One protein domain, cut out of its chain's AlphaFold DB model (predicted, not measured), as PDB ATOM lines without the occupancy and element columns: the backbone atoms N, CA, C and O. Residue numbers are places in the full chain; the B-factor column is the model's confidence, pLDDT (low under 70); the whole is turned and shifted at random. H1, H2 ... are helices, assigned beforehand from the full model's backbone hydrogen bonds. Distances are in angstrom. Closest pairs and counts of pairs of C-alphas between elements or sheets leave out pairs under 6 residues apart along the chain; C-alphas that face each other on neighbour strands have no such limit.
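AT A GLANCE: This is residues 716 to 759 and 811 to 872 of the 872 residues of an uncharacterized protein of Babesia microti (strain RI) (UniProt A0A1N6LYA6). Two long helices, H1 and H2, run side by side in opposite directions and cross at a small angle, making a long rod. At the far end of H2 the chain turns off sharply into a short helix, H3, and residues 858 to 872 stick out there, away from the pair. The printed part has 106 residues with three named helices, H1, H2 and H3 in that order, and no named strand; its class is all helix. The whole is extended, with a radius of gyration of the C-alphas of 22.7 A, and spans 70 by 28 by 20 A.

HOW THE PARTS SIT: H1, residues 716 to 759, touches H2, residues 811 to 851, with residues 733 to 751 alone. H2 touches it with residues 813 to 830 alone. Their closest C-alphas, those of Ala 740 and Cys 823, are 6.5 A apart. The two run opposite ways at a shallow tilt of 23 degrees. H3, residues 854 to 865, meets H2 only through their link, and H1 and H3 are apart. In H3 every O i to N i+4 pair is within hydrogen-bond range, in H1 39 of 40 and in H2 36 of 37.

IN THESE COORDINATES: H1 begins at C-alpha 716, (-22.489, -46.819, 19.476), and is 63.1 A long from first to last C-alpha. H2 begins at C-alpha 811, (-73.143, -55.141, -0.903), and is 59.5 A long. H3 ends at C-alpha 865, (-24.031, -35.033, 31.492).

THE WHOLE: The C-alphas of Gln 759 and Ala 859, the two farthest apart, are 70.7 A from each other. Residues 760 to 810 are cut out, and C-alphas 759 and 811 are 18.5 A apart across the cut. The link from H2 to H3 is tight. The model's mean pLDDT over the printed part is 73.9, with residues 716 to 721, 724, 726, 848 and 864 to 872 under 70.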
ATOM      1  N   VAL A 716     -21.623 -47.862  18.888       55.75
ATOM      2  CA  VAL A 716     -22.489 -46.819  19.476       55.75
ATOM      3  C   VAL A 716     -23.115 -45.926  18.390       55.75
ATOM      4  O   VAL A 716     -24.307 -45.626  18.451       55.75
ATOM      5  N   LEU A 717     -22.364 -45.548  17.350       61.81
ATOM      6  CA  LEU A 717     -22.870 -44.772  16.212       61.81
ATOM      7  C   LEU A 717     -23.859 -45.576  15.356       61.81
ATOM      8  O   LEU A 717     -24.865 -45.015  14.924       61.81
ATOM      9  N   LYS A 718     -23.652 -46.887  15.162       68.75
ATOM     10  CA  LYS A 718     -24.665 -47.777  14.568       68.75
ATOM     11  C   LYS A 718     -25.927 -47.777  15.424       68.75
ATOM     12  O   LYS A 718     -27.003 -47.550  14.884       68.75
ATOM     13  N   VAL A 719     -25.821 -47.967  16.744       61.97
ATOM     14  CA  VAL A 719     -26.973 -47.931  17.667       61.97
ATOM     15  C   VAL A 719     -27.700 -46.580  17.599       61.97
ATOM     16  O   VAL A 719     -28.928 -46.558  17.528       61.97
ATOM     17  N   ALA A 720     -26.981 -45.458  17.499       59.44
ATOM     18  CA  ALA A 720     -27.573 -44.135  17.292       59.44
ATOM     19  C   ALA A 720     -28.284 -44.006  15.925       59.44
ATOM     20  O   ALA A 720     -29.411 -43.516  15.860       59.44
ATOM     21  N   GLN A 721     -27.696 -44.509  14.836       68.88
ATOM     22  CA  GLN A 721     -28.354 -44.557  13.522       68.88
ATOM     23  C   GLN A 721     -29.586 -45.478  13.521       68.88
ATOM     24  O   GLN A 721     -30.600 -45.156  12.896       68.88
ATOM     25  N   HIS A 722     -29.537 -46.603  14.242       74.19
ATOM     26  CA  HIS A 722     -30.680 -47.487  14.452       74.19
ATOM     27  C   HIS A 722     -31.774 -46.798  15.279       74.19
ATOM     28  O   HIS A 722     -32.934 -46.887  14.888       74.19
ATOM     29  N   LYS A 723     -31.434 -46.030  16.327       76.50
ATOM     30  CA  LYS A 723     -32.378 -45.177  17.075       76.50
ATOM     31  C   LYS A 723     -33.095 -44.196  16.142       76.50
ATOM     32  O   LYS A 723     -34.320 -44.134  16.171       76.50
ATOM     33  N   THR A 724     -32.376 -43.499  15.259       69.31
ATOM     34  CA  THR A 724     -32.984 -42.566  14.289       69.31
ATOM     35  C   THR A 724     -33.907 -43.278  13.291       69.31
ATOM     36  O   THR A 724     -35.026 -42.821  13.055       69.31
ATOM     37  N   LYS A 725     -33.495 -44.433  12.747       76.94
ATOM     38  CA  LYS A 725     -34.350 -45.260  11.869       76.94
ATOM     39  C   LYS A 725     -35.599 -45.769  12.597       76.94
ATOM     40  O   LYS A 725     -36.681 -45.774  12.017       76.94
ATOM     41  N   LEU A 726     -35.463 -46.169  13.859       69.25
ATOM     42  CA  LEU A 726     -36.540 -46.712  14.685       69.25
ATOM     43  C   LEU A 726     -37.543 -45.630  15.109       69.25
ATOM     44  O   LEU A 726     -38.744 -45.871  15.035       69.25
ATOM     45  N   LEU A 727     -37.087 -44.418  15.439       73.00
ATOM     46  CA  LEU A 727     -37.960 -43.253  15.630       73.00
ATOM     47  C   LEU A 727     -38.759 -42.942  14.353       73.00
ATOM     48  O   LEU A 727     -39.980 -42.835  14.404       73.00
ATOM     49  N   ALA A 728     -38.105 -42.935  13.185       75.31
ATOM     50  CA  ALA A 728     -38.781 -42.738  11.900       75.31
ATOM     51  C   ALA A 728     -39.774 -43.866  11.534       75.31
ATOM     52  O   ALA A 728     -40.694 -43.639  10.744       75.31
ATOM     53  N   ILE A 729     -39.619 -45.074  12.090       74.50
ATOM     54  CA  ILE A 729     -40.620 -46.150  12.008       74.50
ATOM     55  C   ILE A 729     -41.780 -45.868  12.974       74.50
ATOM     56  O   ILE A 729     -42.934 -45.938  12.558       74.50
ATOM     57  N   LEU A 730     -41.501 -45.492  14.227       72.38
ATOM     58  CA  LEU A 730     -42.521 -45.169  15.232       72.38
ATOM     59  C   LEU A 730     -43.416 -43.992  14.813       72.38
ATOM     60  O   LEU A 730     -44.632 -44.078  14.964       72.38
ATOM     61  N   ASP A 731     -42.864 -42.930  14.223       76.62
ATOM     62  CA  ASP A 731     -43.658 -41.786  13.750       76.62
ATOM     63  C   ASP A 731     -44.531 -42.125  12.538       76.62
ATOM     64  O   ASP A 731     -45.680 -41.688  12.445       76.62
ATOM     65  N   LYS A 732     -44.056 -43.001  11.648       79.25
ATOM     66  CA  LYS A 732     -44.894 -43.547  10.573       79.25
ATOM     67  C   LYS A 732     -45.978 -44.486  11.113       79.25
ATOM     68  O   LYS A 732     -47.107 -44.443  10.631       79.25
ATOM     69  N   LEU A 733     -45.689 -45.270  12.153       73.06
ATOM     70  CA  LEU A 733     -46.694 -46.067  12.861       73.06
ATOM     71  C   LEU A 733     -47.729 -45.184  13.584       73.06
ATOM     72  O   LEU A 733     -48.897 -45.563  13.622       73.06
ATOM     73  N   ARG A 734     -47.355 -44.012  14.117       79.00
ATOM     74  CA  ARG A 734     -48.294 -43.003  14.659       79.00
ATOM     75  C   ARG A 734     -49.170 -42.389  13.560       79.00
ATOM     76  O   ARG A 734     -50.371 -42.217  13.747       79.00
ATOM     77  N   HIS A 735     -48.602 -42.107  12.386       79.75
ATOM     78  CA  HIS A 735     -49.383 -41.649  11.230       79.75
ATOM     79  C   HIS A 735     -50.391 -42.718  10.759       79.75
ATOM     80  O   HIS A 735     -51.488 -42.379  10.305       79.75
ATOM     81  N   LEU A 736     -50.050 -44.006  10.876       74.19
ATOM     82  CA  LEU A 736     -50.985 -45.095  10.595       74.19
ATOM     83  C   LEU A 736     -52.118 -45.188  11.626       74.19
ATOM     84  O   LEU A 736     -53.249 -45.373  11.193       74.19
ATOM     85  N   ASP A 737     -51.875 -44.958  12.928       74.69
ATOM     86  CA  ASP A 737     -52.975 -44.843  13.913       74.69
ATOM     87  C   ASP A 737     -53.952 -43.751  13.499       74.69
ATOM     88  O   ASP A 737     -55.156 -43.976  13.458       74.69
ATOM     89  N   LYS A 738     -53.430 -42.562  13.164       82.00
ATOM     90  CA  LYS A 738     -54.266 -41.416  12.814       82.00
ATOM     91  C   LYS A 738     -55.166 -41.732  11.617       82.00
ATOM     92  O   LYS A 738     -56.367 -41.501  11.691       82.00
ATOM     93  N   ARG A 739     -54.612 -42.320  10.551       77.00
ATOM     94  CA  ARG A 739     -55.393 -42.746   9.376       77.00
ATOM     95  C   ARG A 739     -56.361 -43.893   9.685       77.00
ATOM     96  O   ARG A 739     -57.471 -43.880   9.168       77.00
ATOM     97  N   ALA A 740     -55.983 -44.861  10.520       71.75
ATOM     98  CA  ALA A 740     -56.876 -45.948  10.924       71.75
ATOM     99  C   ALA A 740     -58.060 -45.431  11.761       71.75
ATOM    100  O   ALA A 740     -59.192 -45.840  11.530       71.75
ATOM    101  N   MET A 741     -57.815 -44.477  12.667       76.62
ATOM    102  CA  MET A 741     -58.844 -43.783  13.450       76.62
ATOM    103  C   MET A 741     -59.742 -42.901  12.570       76.62
ATOM    104  O   MET A 741     -60.953 -42.889  12.763       76.62
ATOM    105  N   GLU A 742     -59.178 -42.199  11.579       81.38
ATOM    106  CA  GLU A 742     -59.944 -41.434  10.582       81.38
ATOM    107  C   GLU A 742     -60.885 -42.356   9.777       81.38
ATOM    108  O   GLU A 742     -62.079 -42.077   9.693       81.38
ATOM    109  N   VAL A 743     -60.392 -43.496   9.268       77.00
ATOM    110  CA  VAL A 743     -61.208 -44.483   8.530       77.00
ATOM    111  C   VAL A 743     -62.244 -45.168   9.430       77.00
ATOM    112  O   VAL A 743     -63.377 -45.364   8.998       77.00
ATOM    113  N   ALA A 744     -61.904 -45.495  10.680       74.12
ATOM    114  CA  ALA A 744     -62.855 -46.047  11.646       74.12
ATOM    115  C   ALA A 744     -63.985 -45.053  11.964       74.12
ATOM    116  O   ALA A 744     -65.154 -45.425  11.966       74.12
ATOM    117  N   ALA A 745     -63.665 -43.770  12.158       79.25
ATOM    118  CA  ALA A 745     -64.664 -42.732  12.403       79.25
ATOM    119  C   ALA A 745     -65.531 -42.425  11.165       79.25
ATOM    120  O   ALA A 745     -66.690 -42.035  11.309       79.25
ATOM    121  N   GLU A 746     -65.005 -42.576   9.945       77.06
ATOM    122  CA  GLU A 746     -65.802 -42.482   8.714       77.06
ATOM    123  C   GLU A 746     -66.716 -43.706   8.526       77.06
ATOM    124  O   GLU A 746     -67.898 -43.531   8.219       77.06
ATOM    125  N   SER A 747     -66.234 -44.927   8.792       74.19
ATOM    126  CA  SER A 747     -67.062 -46.139   8.706       74.19
ATOM    127  C   SER A 747     -68.127 -46.216   9.806       74.19
ATOM    128  O   SER A 747     -69.236 -46.664   9.525       74.19
ATOM    129  N   GLU A 748     -67.867 -45.696  11.009       78.81
ATOM    130  CA  GLU A 748     -68.867 -45.555  12.079       78.81
ATOM    131  C   GLU A 748     -69.975 -44.556  11.699       78.81
ATOM    132  O   GLU A 748     -71.161 -44.838  11.886       78.81
ATOM    133  N   LYS A 749     -69.616 -43.397  11.124       79.75
ATOM    134  CA  LYS A 749     -70.596 -42.414  10.622       79.75
ATOM    135  C   LYS A 749     -71.483 -43.011   9.537       79.75
ATOM    136  O   LYS A 749     -72.691 -42.783   9.555       79.75
ATOM    137  N   LEU A 750     -70.900 -43.779   8.617       76.25
ATOM    138  CA  LEU A 750     -71.651 -44.434   7.552       76.25
ATOM    139  C   LEU A 750     -72.536 -45.563   8.103       76.25
ATOM    140  O   LEU A 750     -73.712 -45.610   7.762       76.25
ATOM    141  N   HIS A 751     -72.052 -46.376   9.048       76.69
ATOM    142  CA  HIS A 751     -72.887 -47.348   9.766       76.69
ATOM    143  C   HIS A 751     -74.080 -46.691  10.478       76.69
ATOM    144  O   HIS A 751     -75.196 -47.196  10.391       76.69
ATOM    145  N   LYS A 752     -73.880 -45.539  11.133       79.94
ATOM    146  CA  LYS A 752     -74.969 -44.765  11.755       79.94
ATOM    147  C   LYS A 752     -75.957 -44.226  10.717       79.94
ATOM    148  O   LYS A 752     -77.160 -44.332  10.926       79.94
ATOM    149  N   ALA A 753     -75.479 -43.704   9.586       74.69
ATOM    150  CA  ALA A 753     -76.343 -43.237   8.499       74.69
ATOM    151  C   ALA A 753     -77.191 -44.374   7.894       74.69
ATOM    152  O   ALA A 753     -78.395 -44.205   7.715       74.69
ATOM    153  N   LEU A 754     -76.588 -45.543   7.655       76.38
ATOM    154  CA  LEU A 754     -77.277 -46.756   7.201       76.38
ATOM    155  C   LEU A 754     -78.297 -47.249   8.244       76.38
ATOM    156  O   LEU A 754     -79.426 -47.587   7.898       76.38
ATOM    157  N   TYR A 755     -77.950 -47.224   9.533       79.56
ATOM    158  CA  TYR A 755     -78.865 -47.593  10.616       79.56
ATOM    159  C   TYR A 755     -80.089 -46.666  10.696       79.56
ATOM    160  O   TYR A 755     -81.217 -47.155  10.743       79.56
ATOM    161  N   TYR A 756     -79.898 -45.342  10.641       78.25
ATOM    162  CA  TYR A 756     -81.012 -44.386  10.617       78.25
ATOM    163  C   TYR A 756     -81.855 -44.497   9.341       78.25
ATOM    164  O   TYR A 756     -83.079 -44.401   9.412       78.25
ATOM    165  N   TYR A 757     -81.234 -44.755   8.187       77.25
ATOM    166  CA  TYR A 757     -81.958 -45.025   6.944       77.25
ATOM    167  C   TYR A 757     -82.842 -46.275   7.079       77.25
ATOM    168  O   TYR A 757     -84.039 -46.209   6.806       77.25
ATOM    169  N   TYR A 758     -82.298 -47.378   7.601       78.56
ATOM    170  CA  TYR A 758     -83.064 -48.599   7.859       78.56
ATOM    171  C   TYR A 758     -84.203 -48.382   8.872       78.56
ATOM    172  O   TYR A 758     -85.331 -48.796   8.611       78.56
ATOM    173  N   GLN A 759     -83.960 -47.660   9.975       80.56
ATOM    174  CA  GLN A 759     -85.024 -47.261  10.905       80.56
ATOM    175  C   GLN A 759     -86.118 -46.433  10.217       80.56
ATOM    176  O   GLN A 759     -87.295 -46.659  10.483       80.56
ATOM    177  N   GLU A 811     -74.533 -55.129  -0.433       75.00
ATOM    178  CA  GLU A 811     -73.143 -55.141  -0.903       75.00
ATOM    179  C   GLU A 811     -72.327 -54.017  -0.241       75.00
ATOM    180  O   GLU A 811     -71.203 -54.246   0.194       75.00
ATOM    181  N   GLU A 812     -72.895 -52.819  -0.096       75.25
ATOM    182  CA  GLU A 812     -72.272 -51.683   0.591       75.25
ATOM    183  C   GLU A 812     -72.096 -51.962   2.094       75.25
ATOM    184  O   GLU A 812     -71.007 -51.747   2.629       75.25
ATOM    185  N   LEU A 813     -73.097 -52.560   2.752       75.19
ATOM    186  CA  LEU A 813     -72.992 -53.022   4.142       75.19
ATOM    187  C   LEU A 813     -71.897 -54.095   4.316       75.19
ATOM    188  O   LEU A 813     -71.068 -53.992   5.221       75.19
ATOM    189  N   LEU A 814     -71.842 -55.094   3.427       74.00
ATOM    190  CA  LEU A 814     -70.800 -56.131   3.440       74.00
ATOM    191  C   LEU A 814     -69.402 -55.549   3.190       74.00
ATOM    192  O   LEU A 814     -68.449 -55.936   3.864       74.00
ATOM    193  N   ASN A 815     -69.269 -54.592   2.268       79.62
ATOM    194  CA  ASN A 815     -68.008 -53.892   2.016       79.62
ATOM    195  C   ASN A 815     -67.538 -53.089   3.241       79.62
ATOM    196  O   ASN A 815     -66.334 -53.013   3.490       79.62
ATOM    197  N   LEU A 816     -68.460 -52.531   4.034       77.12
ATOM    198  CA  LEU A 816     -68.134 -51.815   5.270       77.12
ATOM    199  C   LEU A 816     -67.718 -52.751   6.406       77.12
ATOM    200  O   LEU A 816     -66.748 -52.443   7.095       77.12
ATOM    201  N   GLU A 817     -68.368 -53.904   6.565       77.06
ATOM    202  CA  GLU A 817     -67.941 -54.931   7.527       77.06
ATOM    203  C   GLU A 817     -66.556 -55.498   7.148       77.06
ATOM    204  O   GLU A 817     -65.680 -55.656   8.000       77.06
ATOM    205  N   VAL A 818     -66.294 -55.716   5.852       79.88
ATOM    206  CA  VAL A 818     -64.966 -56.113   5.345       79.88
ATOM    207  C   VAL A 818     -63.912 -55.027   5.586       79.88
ATOM    208  O   VAL A 818     -62.796 -55.350   6.000       79.88
ATOM    209  N   LEU A 819     -64.248 -53.747   5.391       78.94
ATOM    210  CA  LEU A 819     -63.354 -52.631   5.710       78.94
ATOM    211  C   LEU A 819     -63.083 -52.541   7.221       78.94
ATOM    212  O   LEU A 819     -61.940 -52.323   7.618       78.94
ATOM    213  N   HIS A 820     -64.095 -52.765   8.063       78.12
ATOM    214  CA  HIS A 820     -63.956 -52.782   9.519       78.12
ATOM    215  C   HIS A 820     -63.024 -53.915   9.981       78.12
ATOM    216  O   HIS A 820     -62.034 -53.649  10.662       78.12
ATOM    217  N   MET A 821     -63.246 -55.149   9.509       75.75
ATOM    218  CA  MET A 821     -62.358 -56.294   9.768       75.75
ATOM    219  C   MET A 821     -60.922 -56.051   9.273       75.75
ATOM    220  O   MET A 821     -59.958 -56.459   9.929       75.75
ATOM    221  N   ALA A 822     -60.744 -55.366   8.138       78.19
ATOM    222  CA  ALA A 822     -59.422 -54.983   7.647       78.19
ATOM    223  C   ALA A 822     -58.739 -53.955   8.569       78.19
ATOM    224  O   ALA A 822     -57.552 -54.103   8.870       78.19
ATOM    225  N   CYS A 823     -59.473 -52.958   9.072       78.50
ATOM    226  CA  CYS A 823     -58.968 -51.994  10.049       78.50
ATOM    227  C   CYS A 823     -58.587 -52.661  11.382       78.50
ATOM    228  O   CYS A 823     -57.482 -52.422  11.869       78.50
ATOM    229  N   GLU A 824     -59.428 -53.545  11.934       77.69
ATOM    230  CA  GLU A 824     -59.086 -54.336  13.131       77.69
ATOM    231  C   GLU A 824     -57.809 -55.160  12.910       77.69
ATOM    232  O   GLU A 824     -56.893 -55.125  13.735       77.69
ATOM    233  N   THR A 825     -57.699 -55.844  11.767       78.69
ATOM    234  CA  THR A 825     -56.530 -56.671  11.420       78.69
ATOM    235  C   THR A 825     -55.248 -55.839  11.313       78.69
ATOM    236  O   THR A 825     -54.187 -56.269  11.777       78.69
ATOM    237  N   ILE A 826     -55.320 -54.634  10.737       78.69
ATOM    238  CA  ILE A 826     -54.186 -53.700  10.656       78.69
ATOM    239  C   ILE A 826     -53.769 -53.237  12.059       78.69
ATOM    240  O   ILE A 826     -52.574 -53.253  12.368       78.69
ATOM    241  N   MET A 827     -54.723 -52.887  12.926       77.12
ATOM    242  CA  MET A 827     -54.439 -52.458  14.300       77.12
ATOM    243  C   MET A 827     -53.837 -53.593  15.145       77.12
ATOM    244  O   MET A 827     -52.821 -53.388  15.807       77.12
ATOM    245  N   GLU A 828     -54.378 -54.813  15.070       79.81
ATOM    246  CA  GLU A 828     -53.833 -55.975  15.788       79.81
ATOM    247  C   GLU A 828     -52.420 -56.343  15.290       79.81
ATOM    248  O   GLU A 828     -51.530 -56.667  16.081       79.81
ATOM    249  N   THR A 829     -52.179 -56.239  13.977       77.81
ATOM    250  CA  THR A 829     -50.852 -56.456  13.373       77.81
ATOM    251  C   THR A 829     -49.855 -55.388  13.824       77.81
ATOM    252  O   THR A 829     -48.718 -55.718  14.176       77.81
ATOM    253  N   LYS A 830     -50.276 -54.117  13.896       80.44
ATOM    254  CA  LYS A 830     -49.451 -53.042  14.452       80.44
ATOM    255  C   LYS A 830     -49.103 -53.297  15.920       80.44
ATOM    256  O   LYS A 830     -47.948 -53.083  16.292       80.44
ATOM    257  N   ILE A 831     -50.061 -53.704  16.754       80.06
ATOM    258  CA  ILE A 831     -49.817 -53.952  18.185       80.06
ATOM    259  C   ILE A 831     -48.707 -54.999  18.339       80.06
ATOM    260  O   ILE A 831     -47.691 -54.710  18.966       80.06
ATOM    261  N   LYS A 832     -48.817 -56.136  17.639       78.75
ATOM    262  CA  LYS A 832     -47.795 -57.200  17.627       78.75
ATOM    263  C   LYS A 832     -46.420 -56.706  17.160       78.75
ATOM    264  O   LYS A 832     -45.408 -57.050  17.764       78.75
ATOM    265  N   LEU A 833     -46.362 -55.879  16.110       79.19
ATOM    266  CA  LEU A 833     -45.105 -55.278  15.643       79.19
ATOM    267  C   LEU A 833     -44.509 -54.312  16.684       79.19
ATOM    268  O   LEU A 833     -43.298 -54.278  16.884       79.19
ATOM    269  N   THR A 834     -45.356 -53.550  17.376       75.88
ATOM    270  CA  THR A 834     -44.941 -52.605  18.422       75.88
ATOM    271  C   THR A 834     -44.392 -53.355  19.640       75.88
ATOM    272  O   THR A 834     -43.314 -53.022  20.122       75.88
ATOM    273  N   GLU A 835     -45.064 -54.424  20.075       79.50
ATOM    274  CA  GLU A 835     -44.581 -55.349  21.111       79.50
ATOM    275  C   GLU A 835     -43.237 -55.985  20.728       79.50
ATOM    276  O   GLU A 835     -42.328 -56.044  21.551       79.50
ATOM    277  N   GLN A 836     -43.068 -56.432  19.479       80.69
ATOM    278  CA  GLN A 836     -41.801 -56.997  18.995       80.69
ATOM    279  C   GLN A 836     -40.656 -55.976  19.020       80.69
ATOM    280  O   GLN A 836     -39.564 -56.307  19.477       80.69
ATOM    281  N   ILE A 837     -40.902 -54.735  18.584       78.25
ATOM    282  CA  ILE A 837     -39.912 -53.647  18.629       78.25
ATOM    283  C   ILE A 837     -39.536 -53.314  20.082       78.25
ATOM    284  O   ILE A 837     -38.353 -53.182  20.390       78.25
ATOM    285  N   ILE A 838     -40.518 -53.228  20.983       77.50
ATOM    286  CA  ILE A 838     -40.296 -52.967  22.414       77.50
ATOM    287  C   ILE A 838     -39.493 -54.103  23.064       77.50
ATOM    288  O   ILE A 838     -38.506 -53.842  23.749       77.50
ATOM    289  N   ASN A 839     -39.853 -55.364  22.808       80.75
ATOM    290  CA  ASN A 839     -39.130 -56.526  23.329       80.75
ATOM    291  C   ASN A 839     -37.697 -56.616  22.778       80.75
ATOM    292  O   ASN A 839     -36.778 -56.951  23.523       80.75
ATOM    293  N   PHE A 840     -37.481 -56.275  21.502       81.19
ATOM    294  CA  PHE A 840     -36.139 -56.175  20.927       81.19
ATOM    295  C   PHE A 840     -35.310 -55.085  21.618       81.19
ATOM    296  O   PHE A 840     -34.174 -55.346  22.002       81.19
ATOM    297  N   LEU A 841     -35.878 -53.892  21.836       74.44
ATOM    298  CA  LEU A 841     -35.202 -52.800  22.543       74.44
ATOM    299  C   LEU A 841     -34.837 -53.186  23.980       74.44
ATOM    300  O   LEU A 841     -33.677 -53.037  24.353       74.44
ATOM    301  N   TYR A 842     -35.768 -53.753  24.755       78.69
ATOM    302  CA  TYR A 842     -35.469 -54.250  26.103       78.69
ATOM    303  C   TYR A 842     -34.384 -55.330  26.102       78.69
ATOM    304  O   TYR A 842     -33.545 -55.346  26.999       78.69
ATOM    305  N   HIS A 843     -34.354 -56.208  25.095       79.00
ATOM    306  CA  HIS A 843     -33.300 -57.213  24.977       79.00
ATOM    307  C   HIS A 843     -31.930 -56.589  24.666       79.00
ATOM    308  O   HIS A 843     -30.940 -57.007  25.259       79.00
ATOM    309  N   GLN A 844     -31.865 -55.565  23.806       77.44
ATOM    310  CA  GLN A 844     -30.623 -54.825  23.546       77.44
ATOM    311  C   GLN A 844     -30.152 -54.037  24.780       77.44
ATOM    312  O   GLN A 844     -28.968 -54.089  25.103       77.44
ATOM    313  N   CYS A 845     -31.056 -53.381  25.517       70.50
ATOM    314  CA  CYS A 845     -30.735 -52.754  26.806       70.50
ATOM    315  C   CYS A 845     -30.164 -53.784  27.789       70.50
ATOM    316  O   CYS A 845     -29.017 -53.648  28.194       70.50
ATOM    317  N   ALA A 846     -30.862 -54.900  28.024       75.19
ATOM    318  CA  ALA A 846     -30.404 -55.969  28.916       75.19
ATOM    319  C   ALA A 846     -29.130 -56.712  28.443       75.19
ATOM    320  O   ALA A 846     -28.593 -57.539  29.185       75.19
ATOM    321  N   ILE A 847     -28.657 -56.462  27.215       76.19
ATOM    322  CA  ILE A 847     -27.325 -56.855  26.732       76.19
ATOM    323  C   ILE A 847     -26.298 -55.763  27.066       76.19
ATOM    324  O   ILE A 847     -25.237 -56.090  27.595       76.19
ATOM    325  N   MET A 848     -26.604 -54.482  26.832       68.69
ATOM    326  CA  MET A 848     -25.743 -53.364  27.248       68.69
ATOM    327  C   MET A 848     -25.508 -53.365  28.764       68.69
ATOM    328  O   MET A 848     -24.356 -53.310  29.175       68.69
ATOM    329  N   ASP A 849     -26.552 -53.562  29.571       71.75
ATOM    330  CA  ASP A 849     -26.497 -53.628  31.043       71.75
ATOM    331  C   ASP A 849     -25.629 -54.794  31.570       71.75
ATOM    332  O   ASP A 849     -25.233 -54.814  32.733       71.75
ATOM    333  N   LYS A 850     -25.333 -55.790  30.720       76.19
ATOM    334  CA  LYS A 850     -24.446 -56.929  31.026       76.19
ATOM    335  C   LYS A 850     -23.031 -56.773  30.473       76.19
ATOM    336  O   LYS A 850     -22.111 -57.398  30.993       76.19
ATOM    337  N   ILE A 851     -22.859 -56.001  29.400       80.56
ATOM    338  CA  ILE A 851     -21.559 -55.752  28.755       80.56
ATOM    339  C   ILE A 851     -20.851 -54.556  29.395       80.56
ATOM    340  O   ILE A 851     -19.632 -54.572  29.547       80.56
ATOM    341  N   ILE A 852     -21.607 -53.521  29.758       79.69
ATOM    342  CA  ILE A 852     -21.115 -52.291  30.370       79.69
ATOM    343  C   ILE A 852     -21.305 -52.432  31.886       79.69
ATOM    344  O   ILE A 852     -22.444 -52.449  32.347       79.69
ATOM    345  N   PRO A 853     -20.228 -52.537  32.690       82.12
ATOM    346  CA  PRO A 853     -20.362 -52.574  34.141       82.12
ATOM    347  C   PRO A 853     -21.054 -51.305  34.643       82.12
ATOM    348  O   PRO A 853     -20.775 -50.216  34.143       82.12
ATOM    349  N   GLU A 854     -21.887 -51.418  35.675       78.69
ATOM    350  CA  GLU A 854     -22.670 -50.296  36.217       78.69
ATOM    351  C   GLU A 854     -21.799 -49.072  36.574       78.69
ATOM    352  O   GLU A 854     -22.163 -47.928  36.307       78.69
ATOM    353  N   ASN A 855     -20.588 -49.317  37.085       77.44
ATOM    354  CA  ASN A 855     -19.588 -48.285  37.376       77.44
ATOM    355  C   ASN A 855     -19.097 -47.549  36.115       77.44
ATOM    356  O   ASN A 855     -18.791 -46.361  36.180       77.44
ATOM    357  N   LEU A 856     -19.035 -48.232  34.967       76.06
ATOM    358  CA  LEU A 856     -18.678 -47.634  33.680       76.06
ATOM    359  C   LEU A 856     -19.865 -46.869  33.076       76.06
ATOM    360  O   LEU A 856     -19.648 -45.788  32.542       76.06
ATOM    361  N   CYS A 857     -21.105 -47.357  33.232       73.62
ATOM    362  CA  CYS A 857     -22.310 -46.576  32.917       73.62
ATOM    363  C   CYS A 857     -22.321 -45.254  33.695       73.62
ATOM    364  O   CYS A 857     -22.377 -44.195  33.079       73.62
ATOM    365  N   LYS A 858     -22.157 -45.304  35.024       73.62
ATOM    366  CA  LYS A 858     -22.093 -44.117  35.895       73.62
ATOM    367  C   LYS A 858     -20.941 -43.177  35.524       73.62
ATOM    368  O   LYS A 858     -21.120 -41.964  35.509       73.62
ATOM    369  N   ALA A 859     -19.766 -43.708  35.177       72.94
ATOM    370  CA  ALA A 859     -18.646 -42.890  34.707       72.94
ATOM    371  C   ALA A 859     -18.951 -42.195  33.366       72.94
ATOM    372  O   ALA A 859     -18.670 -41.009  33.218       72.94
ATOM    373  N   ILE A 860     -19.552 -42.906  32.407       73.00
ATOM    374  CA  ILE A 860     -19.970 -42.350  31.110       73.00
ATOM    375  C   ILE A 860     -21.077 -41.302  31.296       73.00
ATOM    376  O   ILE A 860     -21.017 -40.250  30.671       73.00
ATOM    377  N   GLU A 861     -22.039 -41.539  32.186       70.44
ATOM    378  CA  GLU A 861     -23.102 -40.595  32.544       70.44
ATOM    379  C   GLU A 861     -22.523 -39.300  33.140       70.44
ATOM    380  O   GLU A 861     -22.829 -38.212  32.659       70.44
ATOM    381  N   ILE A 862     -21.587 -39.398  34.092       73.19
ATOM    382  CA  ILE A 862     -20.873 -38.239  34.664       73.19
ATOM    383  C   ILE A 862     -20.057 -37.478  33.600       73.19
ATOM    384  O   ILE A 862     -19.955 -36.253  33.666       73.19
ATOM    385  N   ILE A 863     -19.481 -38.176  32.616       70.38
ATOM    386  CA  ILE A 863     -18.713 -37.563  31.519       70.38
ATOM    387  C   ILE A 863     -19.632 -36.871  30.497       70.38
ATOM    388  O   ILE A 863     -19.294 -35.789  30.023       70.38
ATOM    389  N   LEU A 864     -20.776 -37.470  30.149       61.72
ATOM    390  CA  LEU A 864     -21.687 -36.960  29.116       61.72
ATOM    391  C   LEU A 864     -22.648 -35.881  29.629       61.72
ATOM    392  O   LEU A 864     -22.934 -34.933  28.902       61.72
ATOM    393  N   CYS A 865     -23.143 -36.012  30.860       67.00
ATOM    394  CA  CYS A 865     -24.031 -35.033  31.492       67.00
ATOM    395  C   CYS A 865     -23.256 -33.912  32.203       67.00
ATOM    396  O   CYS A 865     -23.825 -32.868  32.519       67.00
ATOM    397  N   GLY A 866     -21.960 -34.122  32.467       58.84
ATOM    398  CA  GLY A 866     -21.142 -33.245  33.298       58.84
ATOM    399  C   GLY A 866     -21.527 -33.299  34.782       58.84
ATOM    400  O   GLY A 866     -22.369 -34.086  35.217       58.84
ATOM    401  N   LYS A 867     -20.911 -32.427  35.593       56.91
ATOM    402  CA  LYS A 867     -21.329 -32.232  36.996       56.91
ATOM    403  C   LYS A 867     -22.644 -31.450  37.113       56.91
ATOM    404  O   LYS A 867     -23.357 -31.603  38.105       56.91
ATOM    405  N   ASP A 868     -22.978 -30.644  36.108       55.62
ATOM    406  CA  ASP A 868     -24.198 -29.845  36.066       55.62
ATOM    407  C   ASP A 868     -25.398 -30.682  35.606       55.62
ATOM    408  O   ASP A 868     -25.718 -30.759  34.422       55.62
ATOM    409  N   LYS A 869     -26.121 -31.253  36.579       49.72
ATOM    410  CA  LYS A 869     -27.364 -32.039  36.412       49.72
ATOM    411  C   LYS A 869     -28.570 -31.248  35.842       49.72
ATOM    412  O   LYS A 869     -29.707 -31.496  36.229       49.72
ATOM    413  N   LYS A 870     -28.340 -30.259  34.975       50.47
ATOM    414  CA  LYS A 870     -29.357 -29.400  34.338       50.47
ATOM    415  C   LYS A 870     -29.601 -29.722  32.857       50.47
ATOM    416  O   LYS A 870     -30.482 -29.112  32.262       50.47
ATOM    417  N   CYS A 871     -28.847 -30.657  32.276       39.66
ATOM    418  CA  CYS A 871     -28.956 -31.053  30.870       39.66
ATOM    419  C   CYS A 871     -29.400 -32.518  30.702       39.66
ATOM    420  O   CYS A 871     -28.603 -33.345  30.264       39.66
ATOM    421  N   ILE A 872     -30.665 -32.806  31.036       36.34
ATOM    422  CA  ILE A 872     -31.531 -33.879  30.491       36.34
ATOM    423  C   ILE A 872     -32.991 -33.533  30.816       36.34
ATOM    424  O   ILE A 872     -33.229 -33.047  31.944       36.34
TER     425      ILE A 872